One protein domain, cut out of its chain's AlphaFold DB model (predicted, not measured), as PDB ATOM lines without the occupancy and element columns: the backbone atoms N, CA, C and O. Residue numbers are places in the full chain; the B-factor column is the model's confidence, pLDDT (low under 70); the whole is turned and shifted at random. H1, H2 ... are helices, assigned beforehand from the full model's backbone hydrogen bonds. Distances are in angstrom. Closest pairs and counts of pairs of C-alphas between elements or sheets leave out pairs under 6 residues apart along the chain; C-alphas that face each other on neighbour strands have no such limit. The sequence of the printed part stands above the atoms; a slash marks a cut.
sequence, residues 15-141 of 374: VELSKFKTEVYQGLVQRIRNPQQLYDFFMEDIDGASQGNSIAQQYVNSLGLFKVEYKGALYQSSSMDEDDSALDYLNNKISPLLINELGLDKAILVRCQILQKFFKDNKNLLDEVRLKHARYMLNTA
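What this domain is: This is residues 15 to 141 of the 374 residues of an uncharacterized protein of Acinetobacter stercoris (UniProt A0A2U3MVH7). Helix H2 runs through the middle of an elongated helical body, with H1, H5 and H6 packed together toward one end and H7 reaching away at the other; residues 135 to 141, of which 135 to 139 belong to H7, stick out. H6 crosses H1 and folds back from H5, H3 packs beside H6, and the small H4 packs on H2. The printed part has 127 residues with seven named helices, H1 to H7 in order along the chain, and no named strand; the class is all helix, and the helix packing is mostly crossed. The whole is compact, with a radius of gyration of the C-alphas of 14.4 A, and spans 48 by 29 by 25 A.

How they stand to each other: Begin with H1, residues 15 to 29: with its residues 24 to 28 alone it touches H5, residues 86 to 102, at a shallow tilt of 12 degrees, opposite ways, the closest C-alphas being those of Leu 28 and Ala 86, 5.6 A apart. H1 also touches H6, residues 104 to 121, at a steep tilt of 54 degrees, the C-alphas of Lys 21 and Ile 114 coming closest at 6.1 A. Next comes the hub, H2, residues 35 to 50. It forms a helical hairpin with H3, residues 54 to 61, closest at the C-alphas of Ala 49 and Ala 56, 5.0 A. H2 touches H4, residues 67 to 70, at the C-alphas of Met 43 and Tyr 70, 4.4 A, and only just touches H5, with 3 pairs of C-alphas within 8 A. H2 is about perpendicular to H7, residues 123 to 139, at 88 degrees, and touches it at the C-alphas of Tyr 39 and Leu 126, 6.1 A. H3 touches H6 at a shallow tilt of 13 degrees, the same way, closest at the C-alphas of Tyr 59 and Cys 112, 6.2 A. H5 and H6 form a second helical hairpin, closest at the C-alphas of Leu 98 and Ala 107, 4.8 A. H1 and H7 are apart. Every O i to N i+4 pair is within hydrogen-bond range in H1, H2, H3, H6 and H7; in H5 it is 10 of 13, and H4 is too short for one.

Where its parts are: Find C-alpha 15 at (15.493, -31.762, 53.355); from there H1 runs 21.5 A. H2 is 22.4 A long, H5 21.7 A with a kink of 30 degrees near residue 96, and H6 25.9 A. H7 runs 24.2 A to C-alpha 139 at (-14.402, -64.853, 32.541).

The domain as a whole: The C-alphas farthest apart are those of Val 15 and Ala 141, 50.3 A. The printed part has no cut. Look for the long link at residues 71 to 85, between H4 and H5. The model's confidence is under 70 at residues 138 to 141.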
ATOM      1  N   VAL A  15      16.539 -31.823  52.320       92.62
ATOM      2  CA  VAL A  15      15.493 -31.762  53.355       92.62
ATOM      3  C   VAL A  15      14.169 -31.317  52.746       92.62
ATOM      4  O   VAL A  15      13.136 -31.924  53.015       92.62
ATOM      5  N   GLU A  16      14.199 -30.292  51.893       93.25
ATOM      6  CA  GLU A  16      13.001 -29.809  51.198       93.25
ATOM      7  C   GLU A  16      12.499 -30.835  50.173       93.25
ATOM      8  O   GLU A  16      11.299 -31.082  50.100       93.25
ATOM      9  N   LEU A  17      13.399 -31.533  49.472       93.44
ATOM     10  CA  LEU A  17      13.028 -32.636  48.582       93.44
ATOM     11  C   LEU A  17      12.351 -33.793  49.334       93.44
ATOM     12  O   LEU A  17      11.405 -34.389  48.827       93.44
ATOM     13  N   SER A  18      12.821 -34.125  50.538       94.25
ATOM     14  CA  SER A  18      12.216 -35.175  51.368       94.25
ATOM     15  C   SER A  18      10.799 -34.808  51.829       94.25
ATOM     16  O   SER A  18       9.875 -35.624  51.729       94.25
ATOM     17  N   LYS A  19      10.597 -33.557  52.266       94.56
ATOM     18  CA  LYS A  19       9.260 -33.036  52.597       94.56
ATOM     19  C   LYS A  19       8.345 -33.071  51.382       94.56
ATOM     20  O   LYS A  19       7.261 -33.634  51.466       94.56
ATOM     21  N   PHE A  20       8.831 -32.587  50.241       95.38
ATOM     22  CA  PHE A  20       8.089 -32.604  48.986       95.38
ATOM     23  C   PHE A  20       7.635 -34.016  48.601       95.38
ATOM     24  O   PHE A  20       6.461 -34.234  48.326       95.38
ATOM     25  N   LYS A  21       8.529 -35.013  48.649       96.44
ATOM     26  CA  LYS A  21       8.169 -36.418  48.382       96.44
ATOM     27  C   LYS A  21       7.055 -36.917  49.305       96.44
ATOM     28  O   LYS A  21       6.179 -37.653  48.860       96.44
ATOM     29  N   THR A  22       7.093 -36.516  50.574       95.81
ATOM     30  CA  THR A  22       6.063 -36.863  51.564       95.81
ATOM     31  C   THR A  22       4.730 -36.194  51.229       95.81
ATOM     32  O   THR A  22       3.696 -36.852  51.274       95.81
ATOM     33  N   GLU A  23       4.741 -34.919  50.842       96.06
ATOM     34  CA  GLU A  23       3.540 -34.185  50.425       96.06
ATOM     35  C   GLU A  23       2.903 -34.800  49.177       96.06
ATOM     36  O   GLU A  23       1.695 -35.026  49.164       96.06
ATOM     37  N   VAL A  24       3.708 -35.151  48.168       97.44
ATOM     38  CA  VAL A  24       3.218 -35.842  46.964       97.44
ATOM     39  C   VAL A  24       2.613 -37.195  47.321       97.44
ATOM     40  O   VAL A  24       1.520 -37.512  46.860       97.44
ATOM     41  N   TYR A  25       3.279 -37.974  48.178       97.44
ATOM     42  CA  TYR A  25       2.755 -39.254  48.655       97.44
ATOM     43  C   TYR A  25       1.378 -39.085  49.317       97.44
ATOM     44  O   TYR A  25       0.441 -39.808  48.991       97.44
ATOM     45  N   GLN A  26       1.223 -38.108  50.216       97.19
ATOM     46  CA  GLN A  26      -0.068 -37.835  50.859       97.19
ATOM     47  C   GLN A  26      -1.115 -37.336  49.855       97.19
ATOM     48  O   GLN A  26      -2.284 -37.709  49.945       97.19
ATOM     49  N   GLY A  27      -0.698 -36.545  48.864       96.62
ATOM     50  CA  GLY A  27      -1.553 -36.105  47.765       96.62
ATOM     51  C   GLY A  27      -2.105 -37.266  46.934       96.62
ATOM     52  O   GLY A  27      -3.264 -37.199  46.522       96.62
ATOM     53  N   LEU A  28      -1.321 -38.331  46.741       97.25
ATOM     54  CA  LEU A  28      -1.770 -39.573  46.103       97.25
ATOM     55  C   LEU A  28      -2.770 -40.331  46.980       97.25
ATOM     56  O   LEU A  28      -3.853 -40.667  46.507       97.25
ATOM     57  N   VAL A  29      -2.454 -40.536  48.266       96.06
ATOM     58  CA  VAL A  29      -3.349 -41.222  49.224       96.06
ATOM     59  C   VAL A  29      -4.740 -40.583  49.253       96.06
ATOM     60  O   VAL A  29      -5.740 -41.288  49.263       96.06
ATOM     61  N   GLN A  30      -4.821 -39.252  49.231       96.06
ATOM     62  CA  GLN A  30      -6.096 -38.524  49.280       96.06
ATOM     63  C   GLN A  30      -6.953 -38.669  48.011       96.06
ATOM     64  O   GLN A  30      -8.146 -38.367  48.049       96.06
ATOM     65  N   ARG A  31      -6.354 -39.082  46.888       96.38
ATOM     66  CA  ARG A  31      -7.017 -39.159  45.575       96.38
ATOM     67  C   ARG A  31      -7.438 -40.570  45.192       96.38
ATOM     68  O   ARG A  31      -8.370 -40.716  44.412       96.38
ATOM     69  N   ILE A  32      -6.805 -41.590  45.763       95.94
ATOM     70  CA  ILE A  32      -7.219 -42.984  45.602       95.94
ATOM     71  C   ILE A  32      -8.342 -43.290  46.598       95.94
ATOM     72  O   ILE A  32      -8.108 -43.383  47.802       95.94
ATOM     73  N   ARG A  33      -9.574 -43.447  46.107       93.12
ATOM     74  CA  ARG A  33     -10.766 -43.641  46.955       93.12
ATOM     75  C   ARG A  33     -11.128 -45.105  47.165       93.12
ATOM     76  O   ARG A  33     -11.849 -45.423  48.106       93.12
ATOM     77  N   ASN A  34     -10.685 -45.990  46.275       93.94
ATOM     78  CA  ASN A  34     -10.982 -47.414  46.351       93.94
ATOM     79  C   ASN A  34      -9.887 -48.257  45.664       93.94
ATOM     80  O   ASN A  34      -9.039 -47.706  44.955       93.94
ATOM     81  N   PRO A  35      -9.901 -49.588  45.853       94.12
ATOM     82  CA  PRO A  35      -8.866 -50.466  45.310       94.12
ATOM     83  C   PRO A  35      -8.818 -50.503  43.772       94.12
ATOM     84  O   PRO A  35      -7.739 -50.650  43.207       94.12
ATOM     85  N   GLN A  36      -9.949 -50.317  43.078       93.38
ATOM     86  CA  GLN A  36      -9.963 -50.262  41.612       93.38
ATOM     87  C   GLN A  36      -9.228 -49.020  41.097       93.38
ATOM     88  O   GLN A  36      -8.395 -49.134  40.208       93.38
ATOM     89  N   GLN A  37      -9.438 -47.858  41.721       95.12
ATOM     90  CA  GLN A  37      -8.705 -46.639  41.363       95.12
ATOM     91  C   GLN A  37      -7.198 -46.778  41.584       95.12
ATOM     92  O   GLN A  37      -6.415 -46.213  40.828       95.12
ATOM     93  N   LEU A  38      -6.783 -47.524  42.615       96.50
ATOM     94  CA  LEU A  38      -5.372 -47.836  42.840       96.50
ATOM     95  C   LEU A  38      -4.792 -48.669  41.687       96.50
ATOM     96  O   LEU A  38      -3.665 -48.420  41.263       96.50
ATOM     97  N   TYR A  39      -5.552 -49.656  41.207       96.12
ATOM     98  CA  TYR A  39      -5.167 -50.492  40.074       96.12
ATOM     99  C   TYR A  39      -5.057 -49.668  38.789       96.12
ATOM    100  O   TYR A  39      -3.985 -49.660  38.187       96.12
ATOM    101  N   ASP A  40      -6.106 -48.922  38.430       95.62
ATOM    102  CA  ASP A  40      -6.148 -48.089  37.218       95.62
ATOM    103  C   ASP A  40      -4.980 -47.090  37.205       95.62
ATOM    104  O   ASP A  40      -4.220 -47.018  36.239       95.62
ATOM    105  N   PHE A  41      -4.754 -46.411  38.338       97.25
ATOM    106  CA  PHE A  41      -3.637 -45.489  38.532       97.25
ATOM    107  C   PHE A  41      -2.281 -46.114  38.196       97.25
ATOM    108  O   PHE A  41      -1.488 -45.521  37.463       97.25
ATOM    109  N   PHE A  42      -1.990 -47.298  38.746       97.38
ATOM    110  CA  PHE A  42      -0.711 -47.950  38.490       97.38
ATOM    111  C   PHE A  42      -0.611 -48.468  37.061       97.38
ATOM    112  O   PHE A  42       0.444 -48.302  36.459       97.38
ATOM    113  N   MET A  43      -1.661 -49.076  36.507       97.00
ATOM    114  CA  MET A  43      -1.593 -49.621  35.149       97.00
ATOM    115  C   MET A  43      -1.356 -48.519  34.116       97.00
ATOM    116  O   MET A  43      -0.504 -48.684  33.246       97.00
ATOM    117  N   GLU A  44      -2.010 -47.367  34.249       96.50
ATOM    118  CA  GLU A  44      -1.810 -46.231  33.344       96.50
ATOM    119  C   GLU A  44      -0.450 -45.546  33.512       96.50
ATOM    120  O   GLU A  44       0.242 -45.296  32.520       96.50
ATOM    121  N   ASP A  45      -0.018 -45.276  34.751       95.88
ATOM    122  CA  ASP A  45       1.300 -44.674  34.993       95.88
ATOM    123  C   ASP A  45       2.426 -45.573  34.461       95.88
ATOM    124  O   ASP A  45       3.370 -45.092  33.829       95.88
ATOM    125  N   ILE A  46       2.297 -46.887  34.652       96.69
ATOM    126  CA  ILE A  46       3.292 -47.876  34.233       96.69
ATOM    127  C   ILE A  46       3.290 -48.059  32.718       96.69
ATOM    128  O   ILE A  46       4.369 -48.171  32.132       96.69
ATOM    129  N   ASP A  47       2.130 -48.022  32.061       96.75
ATOM    130  CA  ASP A  47       2.050 -48.020  30.596       96.75
ATOM    131  C   ASP A  47       2.774 -46.804  30.007       96.75
ATOM    132  O   ASP A  47       3.590 -46.954  29.089       96.75
ATOM    133  N   GLY A  48       2.580 -45.620  30.596       94.50
ATOM    134  CA  GLY A  48       3.299 -44.402  30.216       94.50
ATOM    135  C   GLY A  48       4.800 -44.488  30.489       94.50
ATOM    136  O   GLY A  48       5.619 -44.205  29.609       94.50
ATOM    137  N   ALA A  49       5.187 -44.935  31.683       95.06
ATOM    138  CA  ALA A  49       6.586 -45.097  32.072       95.06
ATOM    139  C   ALA A  49       7.321 -46.130  31.200       95.06
ATOM    140  O   ALA A  49       8.499 -45.940  30.887       95.06
ATOM    141  N   SER A  50       6.630 -47.184  30.750       95.88
ATOM    142  CA  SER A  50       7.195 -48.226  29.879       95.88
ATOM    143  C   SER A  50       7.600 -47.699  28.496       95.88
ATOM    144  O   SER A  50       8.492 -48.259  27.858       95.88
ATOM    145  N   GLN A  51       6.990 -46.594  28.061       93.75
ATOM    146  CA  GLN A  51       7.272 -45.892  26.804       93.75
ATOM    147  C   GLN A  51       8.261 -44.725  26.990       93.75
ATOM    148  O   GLN A  51       8.665 -44.089  26.017       93.75
ATOM    149  N   GLY A  52       8.651 -44.438  28.237       91.19
ATOM    150  CA  GLY A  52       9.536 -43.339  28.609       91.19
ATOM    151  C   GLY A  52      11.026 -43.641  28.425       91.19
ATOM    152  O   GLY A  52      11.433 -44.530  27.678       91.19
ATOM    153  N   ASN A  53      11.868 -42.875  29.127       92.38
ATOM    154  CA  ASN A  53      13.322 -43.040  29.092       92.38
ATOM    155  C   ASN A  53      13.800 -44.277  29.885       92.38
ATOM    156  O   ASN A  53      13.028 -44.952  30.564       92.38
ATOM    157  N   SER A  54      15.108 -44.550  29.846       94.88
ATOM    158  CA  SER A  54      15.704 -45.712  30.518       94.88
ATOM    159  C   SER A  54      15.475 -45.744  32.035       94.88
ATOM    160  O   SER A  54      15.332 -46.828  32.593       94.88
ATOM    161  N   ILE A  55      15.387 -44.588  32.704       93.75
ATOM    162  CA  ILE A  55      15.101 -44.502  34.147       93.75
ATOM    163  C   ILE A  55      13.669 -44.974  34.429       93.75
ATOM    164  O   ILE A  55      13.451 -45.794  35.321       93.75
ATOM    165  N   ALA A  56      12.700 -44.495  33.647       93.75
ATOM    166  CA  ALA A  56      11.301 -44.895  33.774       93.75
ATOM    167  C   ALA A  56      11.109 -46.390  33.460       93.75
ATOM    168  O   ALA A  56      10.448 -47.103  34.212       93.75
ATOM    169  N   GLN A  57      11.773 -46.902  32.421       94.00
ATOM    170  CA  GLN A  57      11.729 -48.325  32.072       94.00
ATOM    171  C   GLN A  57      12.364 -49.220  33.151       94.00
ATOM    172  O   GLN A  57      11.834 -50.284  33.465       94.00
ATOM    173  N   GLN A  58      13.472 -48.791  33.767       91.69
ATOM    174  CA  GLN A  58      14.067 -49.498  34.910       91.69
ATOM    175  C   GLN A  58      13.117 -49.543  36.109       91.69
ATOM    176  O   GLN A  58      13.026 -50.577  36.772       91.69
ATOM    177  N   TYR A  59      12.388 -48.453  36.363       94.44
ATOM    178  CA  TYR A  59      11.334 -48.429  37.372       94.44
ATOM    179  C   TYR A  59      10.261 -49.480  37.075       94.44
ATOM    180  O   TYR A  59      10.018 -50.316  37.943       94.44
ATOM    181  N   VAL A  60       9.713 -49.525  35.855       93.25
ATOM    182  CA  VAL A  60       8.712 -50.534  35.454       93.25
ATOM    183  C   VAL A  60       9.221 -51.960  35.687       93.25
ATOM    184  O   VAL A  60       8.551 -52.762  36.339       93.25
ATOM    185  N   ASN A  61      10.447 -52.259  35.247       87.19
ATOM    186  CA  ASN A  61      11.056 -53.582  35.412       87.19
ATOM    187  C   ASN A  61      11.239 -53.986  36.887       87.19
ATOM    188  O   ASN A  61      11.284 -55.174  37.199       87.19
ATOM    189  N   SER A  62      11.326 -53.019  37.806       87.31
ATOM    190  CA  SER A  62      11.501 -53.280  39.241       87.31
ATOM    191  C   SER A  62      10.215 -53.687  39.974       87.31
ATOM    192  O   SER A  62      10.294 -54.142  41.114       87.31
ATOM    193  N   LEU A  63       9.039 -53.527  39.354       87.31
ATOM    194  CA  LEU A  63       7.743 -53.726  40.020       87.31
ATOM    195  C   LEU A  63       7.218 -55.164  39.948       87.31
ATOM    196  O   LEU A  63       6.328 -55.523  40.719       87.31
ATOM    197  N   GLY A  64       7.756 -55.987  39.042       85.44
ATOM    198  CA  GLY A  64       7.315 -57.374  38.862       85.44
ATOM    199  C   GLY A  64       5.875 -57.503  38.348       85.44
ATOM    200  O   GLY A  64       5.176 -58.442  38.719       85.44
ATOM    201  N   LEU A  65       5.416 -56.543  37.539       88.44
ATOM    202  CA  LEU A  65       4.114 -56.606  36.872       88.44
ATOM    203  C   LEU A  65       4.216 -57.303  35.517       88.44
ATOM    204  O   LEU A  65       5.204 -57.146  34.793       88.44
ATOM    205  N   PHE A  66       3.163 -58.022  35.145       87.69
ATOM    206  CA  PHE A  66       3.056 -58.646  33.837       87.69
ATOM    207  C   PHE A  66       2.654 -57.604  32.800       87.69
ATOM    208  O   PHE A  66       1.787 -56.760  33.025       87.69
ATOM    209  N   LYS A  67       3.258 -57.687  31.613       90.38
ATOM    210  CA  LYS A  67       2.994 -56.743  30.519       90.38
ATOM    211  C   LYS A  67       1.524 -56.711  30.101       90.38
ATOM    212  O   LYS A  67       1.045 -55.671  29.664       90.38
ATOM    213  N   VAL A  68       0.820 -57.832  30.236       87.81
ATOM    214  CA  VAL A  68      -0.611 -57.937  29.930       87.81
ATOM    215  C   VAL A  68      -1.469 -57.003  30.786       87.81
ATOM    216  O   VAL A  68      -2.489 -56.532  30.295       87.81
ATOM    217  N   GLU A  69      -1.026 -56.697  32.011       91.69
ATOM    218  CA  GLU A  69      -1.785 -55.908  32.985       91.69
ATOM    219  C   GLU A  69      -1.807 -54.420  32.633       91.69
ATOM    220  O   GLU A  69      -2.842 -53.779  32.763       91.69
ATOM    221  N   TYR A  70      -0.683 -53.871  32.162       93.62
ATOM    222  CA  TYR A  70      -0.558 -52.432  31.915       93.62
ATOM    223  C   TYR A  70      -0.530 -52.055  30.433       93.62
ATOM    224  O   TYR A  70      -0.829 -50.919  30.088       93.62
ATOM    225  N   LYS A  71      -0.168 -52.962  29.515       91.25
ATOM    226  CA  LYS A  71       0.041 -52.585  28.107       91.25
ATOM    227  C   LYS A  71      -1.251 -52.078  27.464       91.25
ATOM    228  O   LYS A  71      -2.146 -52.870  27.154       91.25
ATOM    229  N   GLY A  72      -1.250 -50.796  27.115       88.62
ATOM    230  CA  GLY A  72      -2.380 -50.101  26.510       88.62
ATOM    231  C   GLY A  72      -3.429 -49.620  27.513       88.62
ATOM    232  O   GLY A  72      -4.525 -49.268  27.081       88.62
ATOM    233  N   ALA A  73      -3.120 -49.619  28.814       91.19
ATOM    234  CA  ALA A  73      -3.987 -49.077  29.856       91.19
ATOM    235  C   ALA A  73      -4.277 -47.585  29.634       91.19
ATOM    236  O   ALA A  73      -5.420 -47.181  29.790       91.19
ATOM    237  N   LEU A  74      -3.307 -46.801  29.141       88.81
ATOM    238  CA  LEU A  74      -3.498 -45.368  28.846       88.81
ATOM    239  C   LEU A  74      -4.550 -45.073  27.768       88.81
ATOM    240  O   LEU A  74      -4.969 -43.931  27.614       88.81
ATOM    241  N   TYR A  75      -4.923 -46.067  26.962       84.94
ATOM    242  CA  TYR A  75      -5.918 -45.904  25.899       84.94
ATOM    243  C   TYR A  75      -7.310 -46.391  26.317       84.94
ATOM    244  O   TYR A  75      -8.236 -46.366  25.504       84.94
ATOM    245  N   GLN A  76      -7.455 -46.883  27.547       82.81
ATOM    246  CA  GLN A  76      -8.730 -47.316  28.103       82.81
ATOM    247  C   GLN A  76      -9.301 -46.182  28.942       82.81
ATOM    248  O   GLN A  76      -8.588 -45.592  29.740       82.81
ATOM    249  N   SER A  77     -10.589 -45.888  28.768       82.75
ATOM    250  CA  SER A  77     -11.235 -44.878  29.603       82.75
ATOM    251  C   SER A  77     -11.326 -45.376  31.041       82.75
ATOM    252  O   SER A  77     -11.807 -46.491  31.279       82.75
ATOM    253  N   SER A  78     -10.892 -44.546  31.986       89.81
ATOM    254  CA  SER A  78     -10.930 -44.866  33.411       89.81
ATOM    255  C   SER A  78     -11.175 -43.621  34.273       89.81
ATOM    256  O   SER A  78     -11.218 -42.490  33.793       89.81
ATOM    257  N   SER A  79     -11.315 -43.822  35.586       88.31
ATOM    258  CA  SER A  79     -11.415 -42.713  36.550       88.31
ATOM    259  C   SER A  79     -10.138 -41.865  36.675       88.31
ATOM    260  O   SER A  79     -10.149 -40.828  37.338       88.31
ATOM    261  N   MET A  80      -9.024 -42.289  36.071       93.69
ATOM    262  CA  MET A  80      -7.780 -41.518  36.032       93.69
ATOM    263  C   MET A  80      -7.801 -40.392  34.991       93.69
ATOM    264  O   MET A  80      -7.010 -39.454  35.122       93.69
ATOM    265  N   ASP A  81      -8.748 -40.421  34.050       88.12
ATOM    266  CA  ASP A  81      -8.991 -39.345  33.079       88.12
ATOM    267  C   ASP A  81      -9.711 -38.128  33.697       88.12
ATOM    268  O   ASP A  81      -9.784 -37.065  33.080       88.12
ATOM    269  N   GLU A  82     -10.279 -38.276  34.899       90.50
ATOM    270  CA  GLU A  82     -11.037 -37.221  35.576       90.50
ATOM    271  C   GLU A  82     -10.136 -36.108  36.139       90.50
ATOM    272  O   GLU A  82      -8.997 -36.332  36.564       90.50
ATOM    273  N   ASP A  83     -10.691 -34.896  36.236       90.06
ATOM    274  CA  ASP A  83     -10.031 -33.775  36.907       90.06
ATOM    275  C   ASP A  83      -9.697 -34.112  38.374       90.06
ATOM    276  O   ASP A  83     -10.518 -34.648  39.122       90.06
ATOM    277  N   ASP A  84      -8.496 -33.732  38.819       89.69
ATOM    278  CA  ASP A  84      -7.969 -34.010  40.164       89.69
ATOM    279  C   ASP A  84      -7.816 -35.504  40.513       89.69
ATOM    280  O   ASP A  84      -7.628 -35.842  41.691       89.69
ATOM    281  N   SER A  85      -7.813 -36.393  39.511       95.38
ATOM    282  CA  SER A  85      -7.382 -37.783  39.679       95.38
ATOM    283  C   SER A  85      -5.932 -37.868  40.180       95.38
ATOM    284  O   SER A  85      -5.154 -36.905  40.147       95.38
ATOM    285  N   ALA A  86      -5.529 -39.044  40.666       96.31
ATOM    286  CA  ALA A  86      -4.147 -39.264  41.090       96.31
ATOM    287  C   ALA A  86      -3.149 -39.081  39.928       96.31
ATOM    288  O   ALA A  86      -2.047 -38.562  40.140       96.31
ATOM    289  N   LEU A  87      -3.548 -39.451  38.707       94.81
ATOM    290  CA  LEU A  87      -2.726 -39.301  37.511       94.81
ATOM    291  C   LEU A  87      -2.673 -37.841  37.028       94.81
ATOM    292  O   LEU A  87      -1.577 -37.351  36.745       94.81
ATOM    293  N   ASP A  88      -3.797 -37.114  37.039       94.88
ATOM    294  CA  ASP A  88      -3.849 -35.663  36.779       94.88
ATOM    295  C   ASP A  88      -2.943 -34.896  37.752       94.88
ATOM    296  O   ASP A  88      -2.081 -34.109  37.347       94.88
ATOM    297  N   TYR A  89      -3.063 -35.187  39.051       96.50
ATOM    298  CA  TYR A  89      -2.223 -34.596  40.090       96.50
ATOM    299  C   TYR A  89      -0.736 -34.764  39.775       96.50
ATOM    300  O   TYR A  89       0.039 -33.800  39.823       96.50
ATOM    301  N   LEU A  90      -0.330 -35.976  39.409       95.81
ATOM    302  CA  LEU A  90       1.055 -36.248  39.076       95.81
ATOM    303  C   LEU A  90       1.506 -35.571  37.783       95.81
ATOM    304  O   LEU A  90       2.593 -34.993  37.752       95.81
ATOM    305  N   ASN A  91       0.709 -35.642  36.724       94.19
ATOM    306  CA  ASN A  91       1.118 -35.208  35.390       94.19
ATOM    307  C   ASN A  91       1.040 -33.694  35.214       94.19
ATOM    308  O   ASN A  91       1.957 -33.109  34.642       94.19
ATOM    309  N   ASN A  92       0.008 -33.060  35.764       94.25
ATOM    310  CA  ASN A  92      -0.274 -31.647  35.531       94.25
ATOM    311  C   ASN A  92       0.171 -30.744  36.688       94.25
ATOM    312  O   ASN A  92       0.399 -29.553  36.475       94.25
ATOM    313  N   LYS A  93       0.357 -31.282  37.906       94.31
ATOM    314  CA  LYS A  93       0.803 -30.485  39.068       94.31
ATOM    315  C   LYS A  93       2.230 -30.822  39.497       94.31
ATOM    316  O   LYS A  93       3.048 -29.919  39.666       94.31
ATOM    317  N   ILE A  94       2.556 -32.104  39.657       95.81
ATOM    318  CA  ILE A  94       3.841 -32.527  40.240       95.81
ATOM    319  C   ILE A  94       4.977 -32.583  39.218       95.81
ATOM    320  O   ILE A  94       6.045 -32.018  39.470       95.81
ATOM    321  N   SER A  95       4.771 -33.222  38.066       94.56
ATOM    322  CA  SER A  95       5.794 -33.340  37.020       94.56
ATOM    323  C   SER A  95       6.317 -31.983  36.530       94.56
ATOM    324  O   SER A  95       7.539 -31.823  36.498       94.56
ATOM    325  N   PRO A  96       5.476 -30.974  36.214       96.19
ATOM    326  CA  PRO A  96       5.966 -29.677  35.745       96.19
ATOM    327  C   PRO A  96       6.819 -28.967  36.800       96.19
ATOM    328  O   PRO A  96       7.857 -28.390  36.478       96.19
ATOM    329  N   LEU A  97       6.426 -29.069  38.075       94.69
ATOM    330  CA  LEU A  97       7.161 -28.486  39.195       94.69
ATOM    331  C   LEU A  97       8.535 -29.148  39.359       94.69
ATOM    332  O   LEU A  97       9.551 -28.456  39.451       94.69
ATOM    333  N   LEU A  98       8.583 -30.483  39.332       95.62
ATOM    334  CA  LEU A  98       9.836 -31.237  39.396       95.62
ATOM    335  C   LEU A  98      10.772 -30.897  38.230       95.62
ATOM    336  O   LEU A  98      11.966 -30.688  38.453       95.62
ATOM    337  N   ILE A  99      10.246 -30.819  37.003       95.31
ATOM    338  CA  ILE A  99      11.030 -30.493  35.804       95.31
ATOM    339  C   ILE A  99      11.610 -29.081  35.913       95.31
ATOM    340  O   ILE A  99      12.802 -28.899  35.661       95.31
ATOM    341  N   ASN A 100      10.806 -28.104  36.338       94.25
ATOM    342  CA  ASN A 100      11.245 -26.718  36.487       94.25
ATOM    343  C   ASN A 100      12.369 -26.561  37.531       94.25
ATOM    344  O   ASN A 100      13.332 -25.830  37.313       94.25
ATOM    345  N   GLU A 101      12.282 -27.270  38.657       94.62
ATOM    346  CA  GLU A 101      13.238 -27.130  39.766       94.62
ATOM    347  C   GLU A 101      14.509 -27.988  39.611       94.62
ATOM    348  O   GLU A 101      15.598 -27.599  40.059       94.62
ATOM    349  N   LEU A 102      14.385 -29.181  39.019       94.44
ATOM    350  CA  LEU A 102      15.432 -30.210  39.029       94.44
ATOM    351  C   LEU A 102      15.961 -30.582  37.639       94.44
ATOM    352  O   LEU A 102      17.039 -31.180  37.559       94.44
ATOM    353  N   GLY A 103      15.246 -30.226  36.571       94.38
ATOM    354  CA  GLY A 103      15.474 -30.736  35.220       94.38
ATOM    355  C   GLY A 103      14.859 -32.124  35.000       94.38
ATOM    356  O   GLY A 103      14.547 -32.843  35.951       94.38
ATOM    357  N   LEU A 104      14.699 -32.504  33.729       93.88
ATOM    358  CA  LEU A 104      13.933 -33.683  33.305       93.88
ATOM    359  C   LEU A 104      14.401 -34.996  33.956       93.88
ATOM    360  O   LEU A 104      13.602 -35.687  34.583       93.88
ATOM    361  N   ASP A 105      15.692 -35.325  33.875       93.25
ATOM    362  CA  ASP A 105      16.191 -36.623  34.354       93.25
ATOM    363  C   ASP A 105      16.026 -36.794  35.869       93.25
ATOM    364  O   ASP A 105      15.597 -37.843  36.355       93.25
ATOM    365  N   LYS A 106      16.319 -35.736  36.636       94.69
ATOM    366  CA  LYS A 106      16.131 -35.748  38.092       94.69
ATOM    367  C   LYS A 106      14.655 -35.753  38.472       94.69
ATOM    368  O   LYS A 106      14.307 -36.389  39.464       94.69
ATOM    369  N   ALA A 107      13.800 -35.077  37.705       95.88
ATOM    370  CA  ALA A 107      12.358 -35.103  37.910       95.88
ATOM    371  C   ALA A 107      11.801 -36.525  37.763       95.88
ATOM    372  O   ALA A 107      11.089 -36.993  38.653       95.88
ATOM    373  N   ILE A 108      12.197 -37.234  36.701       95.62
ATOM    374  CA  ILE A 108      11.798 -38.628  36.457       95.62
ATOM    375  C   ILE A 108      12.282 -39.525  37.598       95.62
ATOM    376  O   ILE A 108      11.483 -40.251  38.183       95.62
ATOM    377  N   LEU A 109      13.554 -39.413  37.995       95.94
ATOM    378  CA  LEU A 109      14.101 -40.197  39.106       95.94
ATOM    379  C   LEU A 109      13.321 -39.978  40.413       95.94
ATOM    380  O   LEU A 109      13.002 -40.936  41.118       95.94
ATOM    381  N   VAL A 110      13.009 -38.724  40.750       96.62
ATOM    382  CA  VAL A 110      12.247 -38.393  41.963       96.62
ATOM    383  C   VAL A 110      10.822 -38.938  41.887       96.62
ATOM    384  O   VAL A 110      10.359 -39.503  42.881       96.62
ATOM    385  N   ARG A 111      10.149 -38.828  40.732       96.19
ATOM    386  CA  ARG A 111       8.815 -39.407  40.515       96.19
ATOM    387  C   ARG A 111       8.838 -40.921  40.724       96.19
ATOM    388  O   ARG A 111       8.073 -41.420  41.545       96.19
ATOM    389  N   CYS A 112       9.762 -41.630  40.075       96.12
ATOM    390  CA  CYS A 112       9.914 -43.078  40.227       96.12
ATOM    391  C   CYS A 112      10.151 -43.479  41.691       96.12
ATOM    392  O   CYS A 112       9.565 -44.448  42.158       96.12
ATOM    393  N   GLN A 113      10.941 -42.717  42.455       95.75
ATOM    394  CA  GLN A 113      11.166 -42.996  43.882       95.75
ATOM    395  C   GLN A 113       9.897 -42.846  44.734       95.75
ATOM    396  O   GLN A 113       9.669 -43.651  45.639       95.75
ATOM    397  N   ILE A 114       9.079 -41.822  44.469       97.19
ATOM    398  CA  ILE A 114       7.799 -41.621  45.169       97.19
ATOM    399  C   ILE A 114       6.859 -42.784  44.855       97.19
ATOM    400  O   ILE A 114       6.311 -43.399  45.770       97.19
ATOM    401  N   LEU A 115       6.724 -43.118  43.573       97.62
ATOM    402  CA  LEU A 115       5.829 -44.166  43.102       97.62
ATOM    403  C   LEU A 115       6.266 -45.561  43.534       97.62
ATOM    404  O   LEU A 115       5.425 -46.377  43.888       97.62
ATOM    405  N   GLN A 116       7.567 -45.839  43.580       96.12
ATOM    406  CA  GLN A 116       8.080 -47.114  44.077       96.12
ATOM    407  C   GLN A 116       7.772 -47.298  45.566       96.12
ATOM    408  O   GLN A 116       7.394 -48.392  45.990       96.12
ATOM    409  N   LYS A 117       7.878 -46.227  46.365       96.44
ATOM    410  CA  LYS A 117       7.427 -46.251  47.759       96.44
ATOM    411  C   LYS A 117       5.915 -46.475  47.844       96.44
ATOM    412  O   LYS A 117       5.484 -47.344  48.592       96.44
ATOM    413  N   PHE A 118       5.132 -45.732  47.062       97.56
ATOM    414  CA  PHE A 118       3.673 -45.853  47.042       97.56
ATOM    415  C   PHE A 118       3.210 -47.258  46.632       97.56
ATOM    416  O   PHE A 118       2.339 -47.828  47.279       97.56
ATOM    417  N   PHE A 119       3.850 -47.865  45.634       96.25
ATOM    418  CA  PHE A 119       3.590 -49.239  45.210       96.25
ATOM    419  C   PHE A 119       3.884 -50.234  46.331       96.25
ATOM    420  O   PHE A 119       3.055 -51.080  46.649       96.25
ATOM    421  N   LYS A 120       5.054 -50.109  46.973       94.88
ATOM    422  CA  LYS A 120       5.458 -51.004  48.062       94.88
ATOM    423  C   LYS A 120       4.489 -50.939  49.242       94.88
ATOM    424  O   LYS A 120       4.123 -51.984  49.773       94.88
ATOM    425  N   ASP A 121       4.082 -49.737  49.632       96.38
ATOM    426  CA  ASP A 121       3.199 -49.524  50.780       96.38
ATOM    427  C   ASP A 121       1.765 -50.036  50.514       96.38
ATOM    428  O   ASP A 121       1.067 -50.399  51.456       96.38
ATOM    429  N   ASN A 122       1.346 -50.138  49.244       96.31
ATOM    430  CA  ASN A 122       0.010 -50.604  48.843       96.31
ATOM    431  C   ASN A 122       0.000 -51.993  48.176       96.31
ATOM    432  O   ASN A 122      -1.017 -52.399  47.615       96.31
ATOM    433  N   LYS A 123       1.116 -52.733  48.226       90.50
ATOM    434  CA  LYS A 123       1.304 -53.959  47.438       90.50
ATOM    435  C   LYS A 123       0.217 -55.011  47.665       90.50
ATOM    436  O   LYS A 123      -0.283 -55.559  46.694       90.50
ATOM    437  N   ASN A 124      -0.159 -55.273  48.918       88.00
ATOM    438  CA  ASN A 124      -1.151 -56.305  49.233       88.00
ATOM    439  C   ASN A 124      -2.521 -55.972  48.626       88.00
ATOM    440  O   ASN A 124      -3.118 -56.809  47.962       88.00
ATOM    441  N   LEU A 125      -2.969 -54.724  48.796       92.44
ATOM    442  CA  LEU A 125      -4.241 -54.263  48.244       92.44
ATOM    443  C   LEU A 125      -4.231 -54.295  46.713       92.44
ATOM    444  O   LEU A 125      -5.207 -54.694  46.087       92.44
ATOM    445  N   LEU A 126      -3.116 -53.886  46.104       93.19
ATOM    446  CA  LEU A 126      -2.959 -53.935  44.658       93.19
ATOM    447  C   LEU A 126      -2.982 -55.380  44.140       93.19
ATOM    448  O   LEU A 126      -3.653 -55.656  43.153       93.19
ATOM    449  N   ASP A 127      -2.287 -56.299  44.808       89.50
ATOM    450  CA  ASP A 127      -2.225 -57.717  44.442       89.50
ATOM    451  C   ASP A 127      -3.619 -58.388  44.487       89.50
ATOM    452  O   ASP A 127      -3.962 -59.134  43.569       89.50
ATOM    453  N   GLU A 128      -4.470 -58.047  45.463       88.31
ATOM    454  CA  GLU A 128      -5.873 -58.503  45.516       88.31
ATOM    455  C   GLU A 128      -6.683 -58.048  44.287       88.31
ATOM    456  O   GLU A 128      -7.413 -58.835  43.672       88.31
ATOM    457  N   VAL A 129      -6.541 -56.780  43.888       91.56
ATOM    458  CA  VAL A 129      -7.267 -56.226  42.733       91.56
ATOM    459  C   VAL A 129      -6.718 -56.770  41.419       91.56
ATOM    460  O   VAL A 129      -7.503 -57.084  40.525       91.56
ATOM    461  N   ARG A 130      -5.396 -56.947  41.308       90.94
ATOM    462  CA  ARG A 130      -4.740 -57.563  40.144       90.94
ATOM    463  C   ARG A 130      -5.284 -58.966  39.881       90.94
ATOM    464  O   ARG A 130      -5.645 -59.271  38.745       90.94
ATOM    465  N   LEU A 131      -5.420 -59.789  40.923       87.00
ATOM    466  CA  LEU A 131      -6.013 -61.123  40.810       87.00
ATOM    467  C   LEU A 131      -7.478 -61.054  40.360       87.00
ATOM    468  O   LEU A 131      -7.870 -61.745  39.415       87.00
ATOM    469  N   LYS A 132      -8.285 -60.188  40.986       86.44
ATOM    470  CA  LYS A 132      -9.695 -59.999  40.613       86.44
ATOM    471  C   LYS A 132      -9.852 -59.548  39.156       86.44
ATOM    472  O   LYS A 132     -10.714 -60.069  38.450       86.44
ATOM    473  N   HIS A 133      -9.020 -58.615  38.701       87.94
ATOM    474  CA  HIS A 133      -9.042 -58.126  37.327       87.94
ATOM    475  C   HIS A 133      -8.627 -59.221  36.340       87.94
ATOM    476  O   HIS A 133      -9.335 -59.457  35.364       87.94
ATOM    477  N   ALA A 134      -7.550 -59.962  36.622       85.12
ATOM    478  CA  ALA A 134      -7.118 -61.075  35.777       85.12
ATOM    479  C   ALA A 134      -8.224 -62.133  35.605       85.12
ATOM    480  O   ALA A 134      -8.470 -62.598  34.494       85.12
ATOM    481  N   ARG A 135      -8.964 -62.447  36.677       75.88
ATOM    482  CA  ARG A 135     -10.141 -63.334  36.631       75.88
ATOM    483  C   ARG A 135     -11.274 -62.765  35.783       75.88
ATOM    484  O   ARG A 135     -11.823 -63.480  34.951       75.88
ATOM    485  N   TYR A 136     -11.615 -61.487  35.964       78.62
ATOM    486  CA  TYR A 136     -12.632 -60.815  35.147       78.62
ATOM    487  C   TYR A 136     -12.285 -60.884  33.654       78.62
ATOM    488  O   TYR A 136     -13.147 -61.199  32.832       78.62
ATOM    489  N   MET A 137     -11.013 -60.663  33.316       77.44
ATOM    490  CA  MET A 137     -10.522 -60.739  31.941       77.44
ATOM    491  C   MET A 137     -10.599 -62.155  31.357       77.44
ATOM    492  O   MET A 137     -10.856 -62.289  30.164       77.44
ATOM    493  N   LEU A 138     -10.426 -63.204  32.172       69.12
ATOM    494  CA  LEU A 138     -10.632 -64.593  31.744       69.12
ATOM    495  C   LEU A 138     -12.122 -64.939  31.590       69.12
ATOM    496  O   LEU A 138     -12.500 -65.559  30.600       69.12
ATOM    497  N   ASN A 139     -12.977 -64.499  32.517       60.97
ATOM    498  CA  ASN A 139     -14.402 -64.853  32.541       60.97
ATOM    499  C   ASN A 139     -15.236 -64.114  31.483       60.97
ATOM    500  O   ASN A 139     -16.234 -64.638  31.007       60.97
ATOM    501  N   THR A 140     -14.838 -62.902  31.092       58.94
ATOM    502  CA  THR A 140     -15.522 -62.121  30.040       58.94
ATOM    503  C   THR A 140     -14.943 -62.355  28.640       58.94
ATOM    504  O   THR A 140     -15.351 -61.713  27.670       58.94
ATOM    505  N   ALA A 141     -14.004 -63.299  28.509       53.34
ATOM    506  CA  ALA A 141     -13.333 -63.621  27.254       53.34
ATOM    507  C   ALA A 141     -14.238 -64.319  26.218       53.34
ATOM    508  O   ALA A 141     -13.883 -64.361  25.038       53.34
TER     509      ALA A 141